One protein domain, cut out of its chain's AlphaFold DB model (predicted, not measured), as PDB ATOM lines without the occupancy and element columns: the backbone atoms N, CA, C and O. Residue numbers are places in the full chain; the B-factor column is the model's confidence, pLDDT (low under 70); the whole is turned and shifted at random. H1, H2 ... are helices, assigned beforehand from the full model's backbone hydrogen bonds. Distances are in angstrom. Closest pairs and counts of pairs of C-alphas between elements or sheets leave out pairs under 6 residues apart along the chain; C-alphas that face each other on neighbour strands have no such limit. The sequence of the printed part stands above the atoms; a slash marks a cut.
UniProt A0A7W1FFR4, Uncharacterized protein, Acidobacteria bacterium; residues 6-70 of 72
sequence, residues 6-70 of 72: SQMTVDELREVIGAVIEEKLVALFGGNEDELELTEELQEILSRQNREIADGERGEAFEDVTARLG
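What this domain is: This is residues 6 to 70 of the 72 residues of an uncharacterized protein of Acidobacteria bacterium (UniProt A0A7W1FFR4). The long helix H1 and the shorter H2 make an open V, coming near each other where H1 ends and H2 begins, and the short helix H3 lies beyond the far end of H2, on the open side of the V. The middle is empty and the contacts are few: no helix touches another. The printed part has 65 residues with three named helices, in the order H1, H2, H3, and no named strand; the class is all helix. The whole is only just loose, close to extended, with a radius of gyration of the C-alphas of 15.8 A, and only just flat, spanning 46 by 31 by 10 A.

Where its parts are: H1, residues 10 to 29, is the longest helix, 27.8 A from C-alpha 10 at (-24.499, 11.854, -41.136) to C-alpha 29 at (1.803, 9.734, -32.267). H2, residues 40 to 54, measures 21.1 A. H3, residues 62 to 69, measures 10.5 A and ends with C-alpha 69 at (-24.735, 29.569, -45.367).

How they stand to each other: H1 and H2 are close but not clearly touching, with 1 pair of C-alphas within 8 A, those of Leu 28 and Leu 42, 5.9 A apart. Their lines stand at a steep tilt of 45 degrees, and they run opposite ways. Their centres are 18.9 A apart. H3 is apart from H1 and from H2. In H1, H2 and H3 every O i to N i+4 pair is within hydrogen-bond range.

The domain as a whole: The two C-alphas farthest apart, those of Asp 34 and Gly 70, are 47.4 A apart, while the first and last printed C-alphas, Ser 6 and Gly 70, are 11.5 A apart. Residues 7 to 26, 51 to 56 and 59 to 68 stand free. The links from H1 to H2 and from H2 to H3 are short, with 10 and 7 residues. The printed part has no cut. Its mean pLDDT is 78.6; residue 27 and residues 30 to 38 are under 70.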
ATOM      1  N   SER A   6     -23.301  19.917 -47.726       80.19
ATOM      2  CA  SER A   6     -24.692  19.870 -47.255       80.19
ATOM      3  C   SER A   6     -25.517  18.684 -47.780       80.19
ATOM      4  O   SER A   6     -26.662  18.524 -47.374       80.19
ATOM      5  N   GLN A   7     -25.002  17.919 -48.745       83.81
ATOM      6  CA  GLN A   7     -25.667  16.745 -49.316       83.81
ATOM      7  C   GLN A   7     -25.139  15.431 -48.730       83.81
ATOM      8  O   GLN A   7     -25.659  14.379 -49.090       83.81
ATOM      9  N   MET A   8     -24.126  15.485 -47.856       85.25
ATOM     10  CA  MET A   8     -23.614  14.311 -47.156       85.25
ATOM     11  C   MET A   8     -24.623  13.829 -46.114       85.25
ATOM     12  O   MET A   8     -25.256  14.620 -45.407       85.25
ATOM     13  N   THR A   9     -24.743  12.514 -45.994       88.88
ATOM     14  CA  THR A   9     -25.392  11.866 -44.860       88.88
ATOM     15  C   THR A   9     -24.557  12.044 -43.590       88.88
ATOM     16  O   THR A   9     -23.366  12.362 -43.624       88.88
ATOM     17  N   VAL A  10     -25.187  11.812 -42.436       88.06
ATOM     18  CA  VAL A  10     -24.499  11.854 -41.136       88.06
ATOM     19  C   VAL A  10     -23.347  10.849 -41.080       88.06
ATOM     20  O   VAL A  10     -22.305  11.156 -40.506       88.06
ATOM     21  N   ASP A  11     -23.516   9.671 -41.679       88.44
ATOM     22  CA  ASP A  11     -22.500   8.620 -41.655       88.44
ATOM     23  C   ASP A  11     -21.304   8.967 -42.549       88.44
ATOM     24  O   ASP A  11     -20.167   8.846 -42.102       88.44
ATOM     25  N   GLU A  12     -21.537   9.524 -43.742       84.50
ATOM     26  CA  GLU A  12     -20.458  10.031 -44.608       84.50
ATOM     27  C   GLU A  12     -19.680  11.171 -43.933       84.50
ATOM     28  O   GLU A  12     -18.454  11.241 -44.026       84.50
ATOM     29  N   LEU A  13     -20.369  12.068 -43.217       87.31
ATOM     30  CA  LEU A  13     -19.702  13.137 -42.470       87.31
ATOM     31  C   LEU A  13     -18.835  12.570 -41.338       87.31
ATOM     32  O   LEU A  13     -17.710  13.028 -41.135       87.31
ATOM     33  N   ARG A  14     -19.337  11.564 -40.613       82.31
ATOM     34  CA  ARG A  14     -18.571  10.873 -39.566       82.31
ATOM     35  C   ARG A  14     -17.347  10.163 -40.123       82.31
ATOM     36  O   ARG A  14     -16.308  10.214 -39.476       82.31
ATOM     37  N   GLU A  15     -17.455   9.541 -41.292       85.81
ATOM     38  CA  GLU A  15     -16.335   8.870 -41.955       85.81
ATOM     39  C   GLU A  15     -15.231   9.865 -42.332       85.81
ATOM     40  O   GLU A  15     -14.070   9.657 -41.980       85.81
ATOM     41  N   VAL A  16     -15.592  10.998 -42.948       87.88
ATOM     42  CA  VAL A  16     -14.624  12.052 -43.296       87.88
ATOM     43  C   VAL A  16     -13.945  12.618 -42.049       87.88
ATOM     44  O   VAL A  16     -12.723  12.756 -42.023       87.88
ATOM     45  N   ILE A  17     -14.714  12.922 -40.998       87.62
ATOM     46  CA  ILE A  17     -14.155  13.410 -39.729       87.62
ATOM     47  C   ILE A  17     -13.242  12.350 -39.101       87.62
ATOM     48  O   ILE A  17     -12.149  12.685 -38.648       87.62
ATOM     49  N   GLY A  18     -13.670  11.086 -39.096       80.06
ATOM     50  CA  GLY A  18     -12.907   9.962 -38.562       80.06
ATOM     51  C   GLY A  18     -11.552   9.813 -39.243       80.06
ATOM     52  O   GLY A  18     -10.536   9.803 -38.553       80.06
ATOM     53  N   ALA A  19     -11.524   9.812 -40.577       79.62
ATOM     54  CA  ALA A  19     -10.292   9.705 -41.357       79.62
ATOM     55  C   ALA A  19      -9.325  10.873 -41.094       79.62
ATOM     56  O   ALA A  19      -8.129  10.661 -40.901       79.62
ATOM     57  N   VAL A  20      -9.837  12.109 -41.024       86.38
ATOM     58  CA  VAL A  20      -9.012  13.293 -40.724       86.38
ATOM     59  C   VAL A  20      -8.437  13.228 -39.308       86.38
ATOM     60  O   VAL A  20      -7.285  13.604 -39.092       86.38
ATOM     61  N   ILE A  21      -9.222  12.763 -38.330       82.31
ATOM     62  CA  ILE A  21      -8.745  12.584 -36.956       82.31
ATOM     63  C   ILE A  21      -7.687  11.483 -36.902       82.31
ATOM     64  O   ILE A  21      -6.650  11.698 -36.286       82.31
ATOM     65  N   GLU A  22      -7.909  10.343 -37.555       74.69
ATOM     66  CA  GLU A  22      -6.959   9.228 -37.596       74.69
ATOM     67  C   GLU A  22      -5.616   9.649 -38.205       74.69
ATOM     68  O   GLU A  22      -4.577   9.450 -37.579       74.69
ATOM     69  N   GLU A  23      -5.627  10.330 -39.356       77.06
ATOM     70  CA  GLU A  23      -4.413  10.868 -39.983       77.06
ATOM     71  C   GLU A  23      -3.677  11.832 -39.045       77.06
ATOM     72  O   GLU A  23      -2.452  11.772 -38.915       77.06
ATOM     73  N   LYS A  24      -4.418  12.703 -38.344       77.56
ATOM     74  CA  LYS A  24      -3.823  13.584 -37.339       77.56
ATOM     75  C   LYS A  24      -3.212  12.769 -36.212       77.56
ATOM     76  O   LYS A  24      -2.040  12.964 -35.943       77.56
ATOM     77  N   LEU A  25      -3.939  11.849 -35.593       75.12
ATOM     78  CA  LEU A  25      -3.420  11.035 -34.494       75.12
ATOM     79  C   LEU A  25      -2.159  10.263 -34.902       75.12
ATOM     80  O   LEU A  25      -1.184  10.288 -34.160       75.12
ATOM     81  N   VAL A  26      -2.125   9.666 -36.094       73.94
ATOM     82  CA  VAL A  26      -0.920   9.009 -36.621       73.94
ATOM     83  C   VAL A  26       0.222  10.007 -36.808       73.94
ATOM     84  O   VAL A  26       1.346   9.725 -36.409       73.94
ATOM     85  N   ALA A  27      -0.040  11.195 -37.354       68.88
ATOM     86  CA  ALA A  27       0.988  12.225 -37.487       68.88
ATOM     87  C   ALA A  27       1.499  12.747 -36.129       68.88
ATOM     88  O   ALA A  27       2.657  13.140 -36.030       68.88
ATOM     89  N   LEU A  28       0.653  12.765 -35.092       70.44
ATOM     90  CA  LEU A  28       1.026  13.216 -33.748       70.44
ATOM     91  C   LEU A  28       1.750  12.113 -32.949       70.44
ATOM     92  O   LEU A  28       2.630  12.428 -32.156       70.44
ATOM     93  N   PHE A  29       1.404  10.838 -33.153       70.62
ATOM     94  CA  PHE A  29       1.803   9.734 -32.267       70.62
ATOM     95  C   PHE A  29       2.518   8.561 -32.957       70.62
ATOM     96  O   PHE A  29       2.889   7.596 -32.293       70.62
ATOM     97  N   GLY A  30       2.717   8.605 -34.275       60.91
ATOM     98  CA  GLY A  30       3.221   7.499 -35.104       60.91
ATOM     99  C   GLY A  30       4.719   7.207 -34.973       60.91
ATOM    100  O   GLY A  30       5.392   7.035 -35.988       60.91
ATOM    101  N   GLY A  31       5.241   7.184 -33.743       58.31
ATOM    102  CA  GLY A  31       6.643   6.910 -33.428       58.31
ATOM    103  C   GLY A  31       6.916   5.461 -33.029       58.31
ATOM    104  O   GLY A  31       7.825   4.860 -33.586       58.31
ATOM    105  N   ASN A  32       6.148   4.883 -32.102       57.03
ATOM    106  CA  ASN A  32       6.256   3.479 -31.681       57.03
ATOM    107  C   ASN A  32       4.940   3.040 -31.024       57.03
ATOM    108  O   ASN A  32       4.320   3.822 -30.307       57.03
ATOM    109  N   GLU A  33       4.526   1.793 -31.252       55.38
ATOM    110  CA  GLU A  33       3.236   1.244 -30.793       55.38
ATOM    111  C   GLU A  33       3.080   1.202 -29.258       55.38
ATOM    112  O   GLU A  33       1.962   1.064 -28.766       55.38
ATOM    113  N   ASP A  34       4.170   1.381 -28.505       55.25
ATOM    114  CA  ASP A  34       4.201   1.165 -27.055       55.25
ATOM    115  C   ASP A  34       4.335   2.442 -26.204       55.25
ATOM    116  O   ASP A  34       4.231   2.356 -24.980       55.25
ATOM    117  N   GLU A  35       4.502   3.634 -26.795       56.25
ATOM    118  CA  GLU A  35       4.565   4.869 -25.998       56.25
ATOM    119  C   GLU A  35       4.057   6.096 -26.771       56.25
ATOM    120  O   GLU A  35       4.687   6.601 -27.700       56.25
ATOM    121  N   LEU A  36       2.875   6.586 -26.374       59.75
ATOM    122  CA  LEU A  36       2.311   7.859 -26.828       59.75
ATOM    123  C   LEU A  36       3.069   9.012 -26.159       59.75
ATOM    124  O   LEU A  36       2.551   9.671 -25.253       59.75
ATOM    125  N   GLU A  37       4.314   9.239 -26.562       64.44
ATOM    126  CA  GLU A  37       5.085  10.368 -26.059       64.44
ATOM    127  C   GLU A  37       4.712  11.656 -26.794       64.44
ATOM    128  O   GLU A  37       4.625  11.721 -28.022       64.44
ATOM    129  N   LEU A  38       4.501  12.716 -26.014       69.00
ATOM    130  CA  LEU A  38       4.314  14.060 -26.536       69.00
ATOM    131  C   LEU A  38       5.680  14.597 -26.971       69.00
ATOM    132  O   LEU A  38       6.438  15.111 -26.150       69.00
ATOM    133  N   THR A  39       6.012  14.436 -28.251       74.19
ATOM    134  CA  THR A  39       7.275  14.947 -28.799       74.19
ATOM    135  C   THR A  39       7.321  16.477 -28.713       74.19
ATOM    136  O   THR A  39       6.284  17.149 -28.719       74.19
ATOM    137  N   GLU A  40       8.521  17.060 -28.654       77.50
ATOM    138  CA  GLU A  40       8.683  18.526 -28.662       77.50
ATOM    139  C   GLU A  40       8.044  19.154 -29.916       77.50
ATOM    140  O   GLU A  40       7.376  20.186 -29.831       77.50
ATOM    141  N   GLU A  41       8.159  18.477 -31.063       75.25
ATOM    142  CA  GLU A  41       7.519  18.866 -32.324       75.25
ATOM    143  C   GLU A  41       5.985  18.873 -32.205       75.25
ATOM    144  O   GLU A  41       5.322  19.835 -32.607       75.25
ATOM    145  N   LEU A  42       5.406  17.838 -31.588       73.69
ATOM    146  CA  LEU A  42       3.973  17.773 -31.323       73.69
ATOM    147  C   LEU A  42       3.518  18.914 -30.401       73.69
ATOM    148  O   LEU A  42       2.503  19.568 -30.660       73.69
ATOM    149  N   GLN A  43       4.271  19.179 -29.335       79.44
ATOM    150  CA  GLN A  43       3.957  20.249 -28.393       79.44
ATOM    151  C   GLN A  43       3.969  21.626 -29.074       79.44
ATOM    152  O   GLN A  43       3.087  22.452 -28.810       79.44
ATOM    153  N   GLU A  44       4.923  21.869 -29.974       84.44
ATOM    154  CA  GLU A  44       4.997  23.103 -30.758       84.44
ATOM    155  C   GLU A  44       3.791  23.246 -31.698       84.44
ATOM    156  O   GLU A  44       3.140  24.298 -31.727       84.44
ATOM    157  N   ILE A  45       3.430  22.171 -32.409       81.62
ATOM    158  CA  ILE A  45       2.270  22.145 -33.308       81.62
ATOM    159  C   ILE A  45       0.978  22.447 -32.540       81.62
ATOM    160  O   ILE A  45       0.198  23.300 -32.972       81.62
ATOM    161  N   LEU A  46       0.746  21.788 -31.402       81.50
ATOM    162  CA  LEU A  46      -0.458  22.000 -30.591       81.50
ATOM    163  C   LEU A  46      -0.500  23.409 -29.987       81.50
ATOM    164  O   LEU A  46      -1.555  24.043 -29.966       81.50
ATOM    165  N   SER A  47       0.647  23.929 -29.547       85.06
ATOM    166  CA  SER A  47       0.741  25.285 -28.996       85.06
ATOM    167  C   SER A  47       0.413  26.348 -30.045       85.06
ATOM    168  O   SER A  47      -0.313  27.300 -29.748       85.06
ATOM    169  N   ARG A  48       0.897  26.174 -31.282       88.06
ATOM    170  CA  ARG A  48       0.553  27.051 -32.407       88.06
ATOM    171  C   ARG A  48      -0.942  26.989 -32.718       88.06
ATOM    172  O   ARG A  48      -1.581  28.029 -32.793       88.06
ATOM    173  N   GLN A  49      -1.509  25.787 -32.813       84.00
ATOM    174  CA  GLN A  49      -2.935  25.611 -33.104       84.00
ATOM    175  C   GLN A  49      -3.840  26.243 -32.041       84.00
ATOM    176  O   GLN A  49      -4.839  26.865 -32.387       84.00
ATOM    177  N   ASN A  50      -3.494  26.120 -30.757       82.75
ATOM    178  CA  ASN A  50      -4.245  26.777 -29.685       82.75
ATOM    179  C   ASN A  50      -4.211  28.303 -29.805       82.75
ATOM    180  O   ASN A  50      -5.209  28.957 -29.515       82.75
ATOM    181  N   ARG A  51      -3.080  28.865 -30.245       88.38
ATOM    182  CA  ARG A  51      -2.960  30.303 -30.493       88.38
ATOM    183  C   ARG A  51      -3.823  30.737 -31.677       88.38
ATOM    184  O   ARG A  51      -4.610  31.653 -31.515       88.38
ATOM    185  N   GLU A  52      -3.770  30.016 -32.795       86.69
ATOM    186  CA  GLU A  52      -4.616  30.285 -33.971       86.69
ATOM    187  C   GLU A  52      -6.118  30.246 -33.624       86.69
ATOM    188  O   GLU A  52      -6.900  31.040 -34.141       86.69
ATOM    189  N   ILE A  53      -6.539  29.343 -32.725       79.56
ATOM    190  CA  ILE A  53      -7.923  29.299 -32.226       79.56
ATOM    191  C   ILE A  53      -8.232  30.530 -31.363       79.56
ATOM    192  O   ILE A  53      -9.274  31.156 -31.544       79.56
ATOM    193  N   ALA A  54      -7.346  30.882 -30.426       78.12
ATOM    194  CA  ALA A  54      -7.534  32.037 -29.546       78.12
ATOM    195  C   ALA A  54      -7.573  33.367 -30.318       78.12
ATOM    196  O   ALA A  54      -8.331  34.264 -29.955       78.12
ATOM    197  N   ASP A  55      -6.796  33.457 -31.397       86.69
ATOM    198  CA  ASP A  55      -6.708  34.627 -32.270       86.69
ATOM    199  C   ASP A  55      -7.845  34.666 -33.316       86.69
ATOM    200  O   ASP A  55      -7.978  35.638 -34.059       86.69
ATOM    201  N   GLY A  56      -8.695  33.630 -33.371       82.12
ATOM    202  CA  GLY A  56      -9.793  33.519 -34.339       82.12
ATOM    203  C   GLY A  56      -9.331  33.255 -35.776       82.12
ATOM    204  O   GLY A  56     -10.116  33.374 -36.713       82.12
ATOM    205  N   GLU A  57      -8.062  32.894 -35.965       84.56
ATOM    206  CA  GLU A  57      -7.475  32.527 -37.258       84.56
ATOM    207  C   GLU A  57      -7.891  31.114 -37.688       84.56
ATOM    208  O   GLU A  57      -7.855  30.772 -38.875       84.56
ATOM    209  N   ARG A  58      -8.304  30.282 -36.721       80.19
ATOM    210  CA  ARG A  58      -8.747  28.908 -36.946       80.19
ATOM    211  C   ARG A  58     -10.080  28.612 -36.261       80.19
ATOM    212  O   ARG A  58     -10.191  28.638 -35.040       80.19
ATOM    213  N   GLY A  59     -11.045  28.182 -37.072       76.25
ATOM    214  CA  GLY A  59     -12.415  27.905 -36.644       76.25
ATOM    215  C   GLY A  59     -13.320  29.123 -36.823       76.25
ATOM    216  O   GLY A  59     -12.861  30.255 -36.866       76.25
ATOM    217  N   GLU A  60     -14.616  28.878 -36.970       76.75
ATOM    218  CA  GLU A  60     -15.651  29.909 -37.053       76.75
ATOM    219  C   GLU A  60     -16.806  29.437 -36.160       76.75
ATOM    220  O   GLU A  60     -17.027  28.223 -36.048       76.75
ATOM    221  N   ALA A  61     -17.500  30.352 -35.474       80.44
ATOM    222  CA  ALA A  61     -18.610  29.957 -34.613       80.44
ATOM    223  C   ALA A  61     -19.685  29.256 -35.449       80.44
ATOM    224  O   ALA A  61     -19.950  29.644 -36.589       80.44
ATOM    225  N   PHE A  62     -20.305  28.211 -34.898       75.38
ATOM    226  CA  PHE A  62     -21.304  27.441 -35.638       75.38
ATOM    227  C   PHE A  62     -22.454  28.342 -36.100       75.38
ATOM    228  O   PHE A  62     -22.887  28.249 -37.245       75.38
ATOM    229  N   GLU A  63     -22.868  29.273 -35.244       80.50
ATOM    230  CA  GLU A  63     -23.895  30.272 -35.515       80.50
ATOM    231  C   GLU A  63     -23.525  31.196 -36.689       80.50
ATOM    232  O   GLU A  63     -24.379  31.526 -37.516       80.50
ATOM    233  N   ASP A  64     -22.250  31.578 -36.803       84.19
ATOM    234  CA  ASP A  64     -21.754  32.418 -37.899       84.19
ATOM    235  C   ASP A  64     -21.738  31.637 -39.220       84.19
ATOM    236  O   ASP A  64     -22.145  32.148 -40.271       84.19
ATOM    237  N   VAL A  65     -21.339  30.363 -39.162       83.94
ATOM    238  CA  VAL A  65     -21.351  29.450 -40.310       83.94
ATOM    239  C   VAL A  65     -22.781  29.235 -40.807       83.94
ATOM    240  O   VAL A  65     -23.035  29.352 -42.010       83.94
ATOM    241  N   THR A  66     -23.732  28.940 -39.914       86.56
ATOM    242  CA  THR A  66     -25.124  28.681 -40.307       86.56
ATOM    243  C   THR A  66     -25.800  29.938 -40.845       86.56
ATOM    244  O   THR A  66     -26.488  29.861 -41.868       86.56
ATOM    245  N   ALA A  67     -25.530  31.108 -40.253       86.94
ATOM    246  CA  ALA A  67     -26.010  32.391 -40.760       86.94
ATOM    247  C   ALA A  67     -25.464  32.707 -42.159       86.94
ATOM    248  O   ALA A  67     -26.234  33.045 -43.060       86.94
ATOM    249  N   ARG A  68     -24.152  32.541 -42.377       88.81
ATOM    250  CA  ARG A  68     -23.507  32.787 -43.678       88.81
ATOM    251  C   ARG A  68     -24.009  31.846 -44.772       88.81
ATOM    252  O   ARG A  68     -24.130  32.256 -45.926       88.81
ATOM    253  N   LEU A  69     -24.274  30.589 -44.424       86.12
ATOM    254  CA  LEU A  69     -24.735  29.569 -45.367       86.12
ATOM    255  C   LEU A  69     -26.259  29.565 -45.570       86.12
ATOM    256  O   LEU A  69     -26.743  28.822 -46.424       86.12
ATOM    257  N   GLY A  70     -27.010  30.388 -44.828       87.19
ATOM    258  CA  GLY A  70     -28.472  30.438 -44.907       87.19
ATOM    259  C   GLY A  70     -29.136  29.142 -44.436       87.19
ATOM    260  O   GLY A  70     -30.134  28.721 -45.014       87.19
TER     261      GLY A  70